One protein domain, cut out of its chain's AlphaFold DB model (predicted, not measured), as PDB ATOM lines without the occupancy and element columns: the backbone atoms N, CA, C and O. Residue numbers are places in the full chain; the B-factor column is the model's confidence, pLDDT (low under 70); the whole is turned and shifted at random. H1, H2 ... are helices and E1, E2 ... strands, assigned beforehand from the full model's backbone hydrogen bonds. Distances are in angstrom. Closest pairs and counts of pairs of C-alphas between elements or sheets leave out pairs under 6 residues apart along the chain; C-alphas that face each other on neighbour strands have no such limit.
ATOM      1  N   ASN A  66     118.782 165.116 130.312       84.31
ATOM      2  CA  ASN A  66     118.047 165.722 129.211       84.31
ATOM      3  C   ASN A  66     117.532 164.636 128.265       84.31
ATOM      4  O   ASN A  66     118.226 163.659 127.980       84.31
ATOM      5  N   TYR A  67     116.311 164.797 127.753       84.19
ATOM      6  CA  TYR A  67     115.762 163.847 126.788       84.19
ATOM      7  C   TYR A  67     116.462 164.014 125.439       84.19
ATOM      8  O   TYR A  67     116.304 165.033 124.764       84.19
ATOM      9  N   ASN A  68     117.213 163.002 125.011       80.44
ATOM     10  CA  ASN A  68     117.827 162.992 123.694       80.44
ATOM     11  C   ASN A  68     116.825 162.452 122.668       80.44
ATOM     12  O   ASN A  68     116.522 161.258 122.646       80.44
ATOM     13  N   GLN A  69     116.330 163.330 121.792       73.06
ATOM     14  CA  GLN A  69     115.341 162.961 120.774       73.06
ATOM     15  C   GLN A  69     115.861 161.948 119.750       73.06
ATOM     16  O   GLN A  69     115.075 161.151 119.253       73.06
ATOM     17  N   VAL A  70     117.164 161.945 119.458       73.25
ATOM     18  CA  VAL A  70     117.772 161.019 118.487       73.25
ATOM     19  C   VAL A  70     117.851 159.604 119.061       73.25
ATOM     20  O   VAL A  70     117.669 158.627 118.341       73.25
ATOM     21  N   LEU A  71     118.113 159.491 120.365       74.69
ATOM     22  CA  LEU A  71     118.256 158.207 121.058       74.69
ATOM     23  C   LEU A  71     116.958 157.716 121.707       74.69
ATOM     24  O   LEU A  71     116.933 156.607 122.232       74.69
ATOM     25  N   PHE A  72     115.908 158.540 121.700       83.94
ATOM     26  CA  PHE A  72     114.629 158.284 122.365       83.94
ATOM     27  C   PHE A  72     114.771 157.871 123.847       83.94
ATOM     28  O   PHE A  72     114.013 157.041 124.344       83.94
ATOM     29  N   LYS A  73     115.752 158.441 124.563       85.06
ATOM     30  CA  LYS A  73     115.984 158.199 125.998       85.06
ATOM     31  C   LYS A  73     116.536 159.433 126.710       85.06
ATOM     32  O   LYS A  73     117.104 160.325 126.077       85.06
ATOM     33  N   CYS A  74     116.406 159.460 128.032       85.25
ATOM     34  CA  CYS A  74     117.087 160.434 128.877       85.25
ATOM     35  C   CYS A  74     118.588 160.134 128.929       85.25
ATOM     36  O   CYS A  74     118.990 158.978 129.062       85.25
ATOM     37  N   VAL A  75     119.407 161.169 128.767       87.69
ATOM     38  CA  VAL A  75     120.868 161.090 128.832       87.69
ATOM     39  C   VAL A  75     121.386 162.108 129.833       87.69
ATOM     40  O   VAL A  75     120.790 163.168 130.011       87.69
ATOM     41  N   VAL A  76     122.501 161.795 130.485       88.44
ATOM     42  CA  VAL A  76     123.162 162.734 131.397       88.44
ATOM     43  C   VAL A  76     123.597 163.977 130.620       88.44
ATOM     44  O   VAL A  76     124.142 163.872 129.519       88.44
ATOM     45  N   SER A  77     123.340 165.152 131.192       85.06
ATOM     46  CA  SER A  77     123.829 166.414 130.637       85.06
ATOM     47  C   SER A  77     125.316 166.542 130.927       85.06
ATOM     48  O   SER A  77     125.725 166.494 132.083       85.06
ATOM     49  N   CYS A  78     126.122 166.686 129.883       84.06
ATOM     50  CA  CYS A  78     127.560 166.854 130.028       84.06
ATOM     51  C   CYS A  78     127.888 168.339 130.160       84.06
ATOM     52  O   CYS A  78     127.538 169.126 129.284       84.06
ATOM     53  N   GLU A  79     128.529 168.721 131.263       84.56
ATOM     54  CA  GLU A  79     129.003 170.087 131.479       84.56
ATOM     55  C   GLU A  79     130.379 170.297 130.827       84.56
ATOM     56  O   GLU A  79     131.192 169.374 130.747       84.56
ATOM     57  N   GLY A  80     130.648 171.524 130.372       83.31
ATOM     58  CA  GLY A  80     131.942 171.908 129.802       83.31
ATOM     59  C   GLY A  80     132.196 171.352 128.396       83.31
ATOM     60  O   GLY A  80     131.368 171.495 127.501       83.31
ATOM     61  N   ASP A  81     133.375 170.763 128.197       76.94
ATOM     62  CA  ASP A  81     133.877 170.199 126.935       76.94
ATOM     63  C   ASP A  81     133.610 168.686 126.787       76.94
ATOM     64  O   ASP A  81     134.085 168.030 125.851       76.94
ATOM     65  N   LEU A  82     132.834 168.115 127.710       79.62
ATOM     66  CA  LEU A  82     132.489 166.701 127.722       79.62
ATOM     67  C   LEU A  82     131.374 166.380 126.713       79.62
ATOM     68  O   LEU A  82     130.404 167.113 126.540       79.62
ATOM     69  N   VAL A  83     131.484 165.219 126.072       81.56
ATOM     70  CA  VAL A  83     130.539 164.688 125.089       81.56
ATOM     71  C   VAL A  83     129.951 163.383 125.611       81.56
ATOM     72  O   VAL A  83     130.671 162.470 126.021       81.56
ATOM     73  N   TYR A  84     128.626 163.259 125.548       80.69
ATOM     74  CA  TYR A  84     127.937 162.037 125.949       80.69
ATOM     75  C   TYR A  84     128.361 160.846 125.073       80.69
ATOM     76  O   TYR A  84     128.260 160.875 123.838       80.69
ATOM     77  N   ASN A  85     128.830 159.780 125.720       78.56
ATOM     78  CA  ASN A  85     129.227 158.534 125.091       78.56
ATOM     79  C   ASN A  85     128.144 157.475 125.308       78.56
ATOM     80  O   ASN A  85     128.018 156.888 126.380       78.56
ATOM     81  N   GLY A  86     127.385 157.190 124.250       72.75
ATOM     82  CA  GLY A  86     126.300 156.208 124.294       72.75
ATOM     83  C   GLY A  86     126.740 154.771 124.600       72.75
ATOM     84  O   GLY A  86     125.883 153.963 124.942       72.75
ATOM     85  N   ASN A  87     128.038 154.447 124.505       71.06
ATOM     86  CA  ASN A  87     128.550 153.107 124.812       71.06
ATOM     87  C   ASN A  87     128.757 152.886 126.314       71.06
ATOM     88  O   ASN A  87     128.548 151.780 126.802       71.06
ATOM     89  N   THR A  88     129.196 153.920 127.031       75.44
ATOM     90  CA  THR A  88     129.466 153.872 128.478       75.44
ATOM     91  C   THR A  88     128.349 154.508 129.301       75.44
ATOM     92  O   THR A  88     128.395 154.452 130.524       75.44
ATOM     93  N   ASP A  89     127.357 155.108 128.632       78.06
ATOM     94  CA  ASP A  89     126.258 155.871 129.237       78.06
ATOM     95  C   ASP A  89     126.755 157.019 130.138       78.06
ATOM     96  O   ASP A  89     126.114 157.392 131.116       78.06
ATOM     97  N   SER A  90     127.919 157.587 129.801       81.81
ATOM     98  CA  SER A  90     128.616 158.600 130.596       81.81
ATOM     99  C   SER A  90     129.154 159.750 129.740       81.81
ATOM    100  O   SER A  90     129.300 159.637 128.520       81.81
ATOM    101  N   CYS A  91     129.440 160.880 130.383       82.38
ATOM    102  CA  CYS A  91     130.103 162.021 129.763       82.38
ATOM    103  C   CYS A  91     131.609 161.768 129.700       82.38
ATOM    104  O   CYS A  91     132.236 161.517 130.723       82.38
ATOM    105  N   THR A  92     132.174 161.826 128.499       78.50
ATOM    106  CA  THR A  92     133.604 161.602 128.254       78.50
ATOM    107  C   THR A  92     134.146 162.730 127.399       78.50
ATOM    108  O   THR A  92     133.397 163.325 126.626       78.50
ATOM    109  N   THR A  93     135.437 163.008 127.448       77.06
ATOM    110  CA  THR A  93     136.021 163.965 126.499       77.06
ATOM    111  C   THR A  93     135.877 163.452 125.057       77.06
ATOM    112  O   THR A  93     135.802 162.245 124.794       77.06
ATOM    113  N   HIS A  94     135.879 164.358 124.072       72.25
ATOM    114  CA  HIS A  94     135.881 163.969 122.651       72.25
ATOM    115  C   HIS A  94     137.073 163.048 122.305       72.25
ATOM    116  O   HIS A  94     137.019 162.238 121.372       72.25
ATOM    117  N   PHE A  95     138.148 163.170 123.082       70.62
ATOM    118  CA  PHE A  95     139.326 162.330 123.026       70.62
ATOM    119  C   PHE A  95     139.041 160.897 123.492       70.62
ATOM    120  O   PHE A  95     139.225 159.948 122.728       70.62
ATOM    121  N   GLU A  96     138.533 160.739 124.714       66.62
ATOM    122  CA  GLU A  96     138.194 159.437 125.289       66.62
ATOM    123  C   GLU A  96     137.209 158.685 124.404       66.62
ATOM    124  O   GLU A  96     137.449 157.528 124.083       66.62
ATOM    125  N   ARG A  97     136.165 159.344 123.887       69.88
ATOM    126  CA  ARG A  97     135.195 158.700 122.986       69.88
ATOM    127  C   ARG A  97     135.844 158.064 121.749       69.88
ATOM    128  O   ARG A  97     135.381 157.025 121.282       69.88
ATOM    129  N   LYS A  98     136.894 158.685 121.203       73.94
ATOM    130  CA  LYS A  98     137.581 158.219 119.988       73.94
ATOM    131  C   LYS A  98     138.583 157.095 120.266       73.94
ATOM    132  O   LYS A  98     138.763 156.231 119.411       73.94
ATOM    133  N   TYR A  99     139.222 157.110 121.435       73.62
ATOM    134  CA  TYR A  99     140.325 156.202 121.780       73.62
ATOM    135  C   TYR A  99     139.993 155.230 122.925       73.62
ATOM    136  O   TYR A  99     140.862 154.494 123.394       73.62
ATOM    137  N   HIS A 100     138.733 155.179 123.363       73.12
ATOM    138  CA  HIS A 100     138.274 154.258 124.396       73.12
ATOM    139  C   HIS A 100     138.547 152.797 124.001       73.12
ATOM    140  O   HIS A 100     138.211 152.357 122.898       73.12
ATOM    141  N   GLY A 101     139.135 152.026 124.919       76.50
ATOM    142  CA  GLY A 101     139.448 150.606 124.713       76.50
ATOM    143  C   GLY A 101     140.699 150.323 123.875       76.50
ATOM    144  O   GLY A 101     140.905 149.179 123.468       76.50
ATOM    145  N   PHE A 102     141.526 151.337 123.598       83.81
ATOM    146  CA  PHE A 102     142.861 151.150 123.016       83.81
ATOM    147  C   PHE A 102     143.894 150.738 124.062       83.81
ATOM    148  O   PHE A 102     144.892 150.113 123.719       83.81
ATOM    149  N   CYS A 103     143.650 151.065 125.326       85.75
ATOM    150  CA  CYS A 103     144.524 150.755 126.444       85.75
ATOM    151  C   CYS A 103     143.764 149.950 127.502       85.75
ATOM    152  O   CYS A 103     142.531 149.969 127.528       85.75
ATOM    153  N   ASN A 104     144.500 149.232 128.354       87.38
ATOM    154  CA  ASN A 104     143.923 148.614 129.548       87.38
ATOM    155  C   ASN A 104     143.369 149.691 130.494       87.38
ATOM    156  O   ASN A 104     143.772 150.854 130.419       87.38
ATOM    157  N   GLU A 105     142.469 149.294 131.394       82.81
ATOM    158  CA  GLU A 105     141.979 150.174 132.458       82.81
ATOM    159  C   GLU A 105     143.154 150.792 133.238       82.81
ATOM    160  O   GLU A 105     144.118 150.100 133.573       82.81
ATOM    161  N   GLY A 106     143.081 152.103 133.495       81.38
ATOM    162  CA  GLY A 106     144.131 152.865 134.185       81.38
ATOM    163  C   GLY A 106     145.265 153.389 133.294       81.38
ATOM    164  O   GLY A 106     146.249 153.902 133.815       81.38
ATOM    165  N   LEU A 107     145.156 153.272 131.966       84.88
ATOM    166  CA  LEU A 107     146.137 153.804 131.016       84.88
ATOM    167  C   LEU A 107     145.482 154.779 130.028       84.88
ATOM    168  O   LEU A 107     144.387 154.526 129.522       84.88
ATOM    169  N   THR A 108     146.193 155.850 129.677       83.69
ATOM    170  CA  THR A 108     145.739 156.872 128.721       83.69
ATOM    171  C   THR A 108     146.452 156.709 127.381       83.69
ATOM    172  O   THR A 108     147.679 156.674 127.317       83.69
ATOM    173  N   TYR A 109     145.700 156.624 126.282       82.81
ATOM    174  CA  TYR A 109     146.291 156.562 124.942       82.81
ATOM    175  C   TYR A 109     146.876 157.922 124.544       82.81
ATOM    176  O   TYR A 109     146.174 158.924 124.591       82.81
ATOM    177  N   SER A 110     148.133 157.965 124.101       81.12
ATOM    178  CA  SER A 110     148.754 159.147 123.497       81.12
ATOM    179  C   SER A 110     148.752 159.002 121.972       81.12
ATOM    180  O   SER A 110     149.473 158.145 121.452       81.12
ATOM    181  N   PRO A 111     147.999 159.814 121.204       74.12
ATOM    182  CA  PRO A 111     147.912 159.633 119.757       74.12
ATOM    183  C   PRO A 111     149.179 160.091 119.051       74.12
ATOM    184  O   PRO A 111     149.515 159.541 118.014       74.12
ATOM    185  N   SER A 112     149.887 161.079 119.608       75.25
ATOM    186  CA  SER A 112     151.143 161.580 119.047       75.25
ATOM    187  C   SER A 112     152.254 160.536 119.112       75.25
ATOM    188  O   SER A 112     153.115 160.501 118.240       75.25
ATOM    189  N   LEU A 113     152.234 159.690 120.145       79.50
ATOM    190  CA  LEU A 113     153.241 158.653 120.369       79.50
ATOM    191  C   LEU A 113     152.754 157.256 119.965       79.50
ATOM    192  O   LEU A 113     153.550 156.327 119.898       79.50
ATOM    193  N   HIS A 114     151.455 157.102 119.708       81.44
ATOM    194  CA  HIS A 114     150.791 155.825 119.467       81.44
ATOM    195  C   HIS A 114     151.039 154.764 120.561       81.44
ATOM    196  O   HIS A 114     151.093 153.571 120.266       81.44
ATOM    197  N   VAL A 115     151.138 155.183 121.829       86.12
ATOM    198  CA  VAL A 115     151.347 154.300 122.997       86.12
ATOM    199  C   VAL A 115     150.354 154.599 124.117       86.12
ATOM    200  O   VAL A 115     149.799 155.693 124.192       86.12
ATOM    201  N   CYS A 116     150.141 153.626 124.997       87.44
ATOM    202  CA  CYS A 116     149.409 153.793 126.247       87.44
ATOM    203  C   CYS A 116     150.376 154.218 127.356       87.44
ATOM    204  O   CYS A 116     151.392 153.551 127.564       87.44
ATOM    205  N   LEU A 117     150.053 155.310 128.044       88.31
ATOM    206  CA  LEU A 117     150.819 155.875 129.152       88.31
ATOM    207  C   LEU A 117     150.098 155.586 130.471       88.31
ATOM    208  O   LEU A 117     148.881 155.761 130.555       88.31
ATOM    209  N   GLY A 118     150.840 155.129 131.479       88.00
ATOM    210  CA  GLY A 118     150.355 155.072 132.860       88.00
ATOM    211  C   GLY A 118     150.593 156.383 133.607       88.00
ATOM    212  O   GLY A 118     151.254 157.284 133.089       88.00
ATOM    213  N   ASP A 119     150.078 156.462 134.835       83.00
ATOM    214  CA  ASP A 119     150.285 157.613 135.729       83.00
ATOM    215  C   ASP A 119     151.776 157.854 136.034       83.00
ATOM    216  O   ASP A 119     152.212 158.997 136.162       83.00
ATOM    217  N   ASP A 120     152.574 156.782 136.055       80.25
ATOM    218  CA  ASP A 120     154.032 156.855 135.980       80.25
ATOM    219  C   ASP A 120     154.448 156.894 134.502       80.25
ATOM    220  O   ASP A 120     154.440 155.876 133.801       80.25
ATOM    221  N   SER A 121     154.822 158.085 134.029       68.94
ATOM    222  CA  SER A 121     155.124 158.425 132.624       68.94
ATOM    223  C   SER A 121     156.206 157.577 131.934       68.94
ATOM    224  O   SER A 121     156.437 157.728 130.734       68.94
ATOM    225  N   ASP A 122     156.860 156.682 132.671       74.94
ATOM    226  CA  ASP A 122     157.936 155.819 132.189       74.94
ATOM    227  C   ASP A 122     157.429 154.485 131.615       74.94
ATOM    228  O   ASP A 122     158.166 153.787 130.912       74.94
ATOM    229  N   VAL A 123     156.168 154.117 131.869       76.31
ATOM    230  CA  VAL A 123     155.594 152.854 131.386       76.31
ATOM    231  C   VAL A 123     154.852 153.081 130.070       76.31
ATOM    232  O   VAL A 123     153.710 153.539 130.044       76.31
ATOM    233  N   GLN A 124     155.507 152.729 128.961       82.62
ATOM    234  CA  GLN A 124     154.912 152.719 127.622       82.62
ATOM    235  C   GLN A 124     154.469 151.304 127.262       82.62
ATOM    236  O   GLN A 124     155.291 150.391 127.160       82.62
ATOM    237  N   ILE A 125     153.168 151.120 127.041       83.56
ATOM    238  CA  ILE A 125     152.598 149.827 126.645       83.56
ATOM    239  C   ILE A 125     152.002 149.971 125.240       83.56
ATOM    240  O   ILE A 125     151.320 150.965 124.966       83.56
ATOM    241  N   PRO A 126     152.250 149.017 124.322       82.81
ATOM    242  CA  PRO A 126     151.583 149.014 123.027       82.81
ATOM    243  C   PRO A 126     150.057 148.902 123.204       82.81
ATOM    244  O   PRO A 126     149.594 148.218 124.120       82.81
TER     245      PRO A 126
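Overview. This is residues 66 to 126 of the 308 residues of an uncharacterized protein of Nitrosopumilus adriaticus (UniProt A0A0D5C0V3). Three small two-stranded hairpins, E1 with E2, E3 with E4 and E5 with E6, are strung one after another along a rod, and the short helix H1 sits between the second and the third. The last residues fold back so that 124 to 125 pair with residues 116 to 117 of E6. The printed part has 61 residues, with one named helix and six named strands in the order E1 E2 E3 E4 H1 E5 E6; each of the three sheets is antiparallel. The class is mixed, helices and strands, with under half of the residues, 27 of 61, in named elements. The whole is loose, with a radius of gyration of the C-alphas of 14.4 A and spans of 44 by 19 by 18 A.

Arrangement. E1, residues 66 to 68, and E2, residues 73 to 76, form a hairpin, antiparallel at 131 degrees between their directions, with N 66 and O 75 2.8 A apart, within hydrogen-bond range. E3, residues 82 to 85, and E4, residues 90 to 93, form the next hairpin, antiparallel at 130 degrees, with N 83 and O 92 at 2.7 A. The closest C-alphas of E2 and E4 are those of Val 76 and Ser 90, 6.9 A apart. H1, residues 94 to 99, follows E4 with no residue between; its closest C-alpha to E3 is His 94, 5.9 A from that of Val 83. In H1, 1 of 2 O i to N i+4 pairs is within hydrogen-bond range, and 2 of 3 O i to N i+3 pairs are. E5, residues 108 to 110, and E6, residues 115 to 117, form the third hairpin, antiparallel at 137 degrees, with N 117 and O 108 at 2.8 A. The closest C-alphas of H1 and E5 are those of Tyr 99 and Tyr 109, 6.8 A apart. E1 and E6 are apart, and so are H1 and E6.

Along the chain. E1 begins at C-alpha 66, (118.047, 165.722, 129.211). From first to last C-alpha, E1 is 6.2 A long, E2 10.1 A, E3 9.2 A and E4 10.0 A. H1 is 9.0 A long and begins at C-alpha 94, (135.881, 163.969, 122.651). E5 and E6 are each 6.4 A long, and E6 ends at C-alpha 117, (150.819, 155.875, 129.152).

Size, cuts and confidence. The C-alphas of Gln 69 and Asp 122, the two farthest apart, are 44.7 A apart. The printed part has no cut. No link is long; the link from H1 to E5, 8 residues, is short, and the others are tight. The mean pLDDT of the printed part is 79.9, and residues 96 to 97 and residue 121 are under 70.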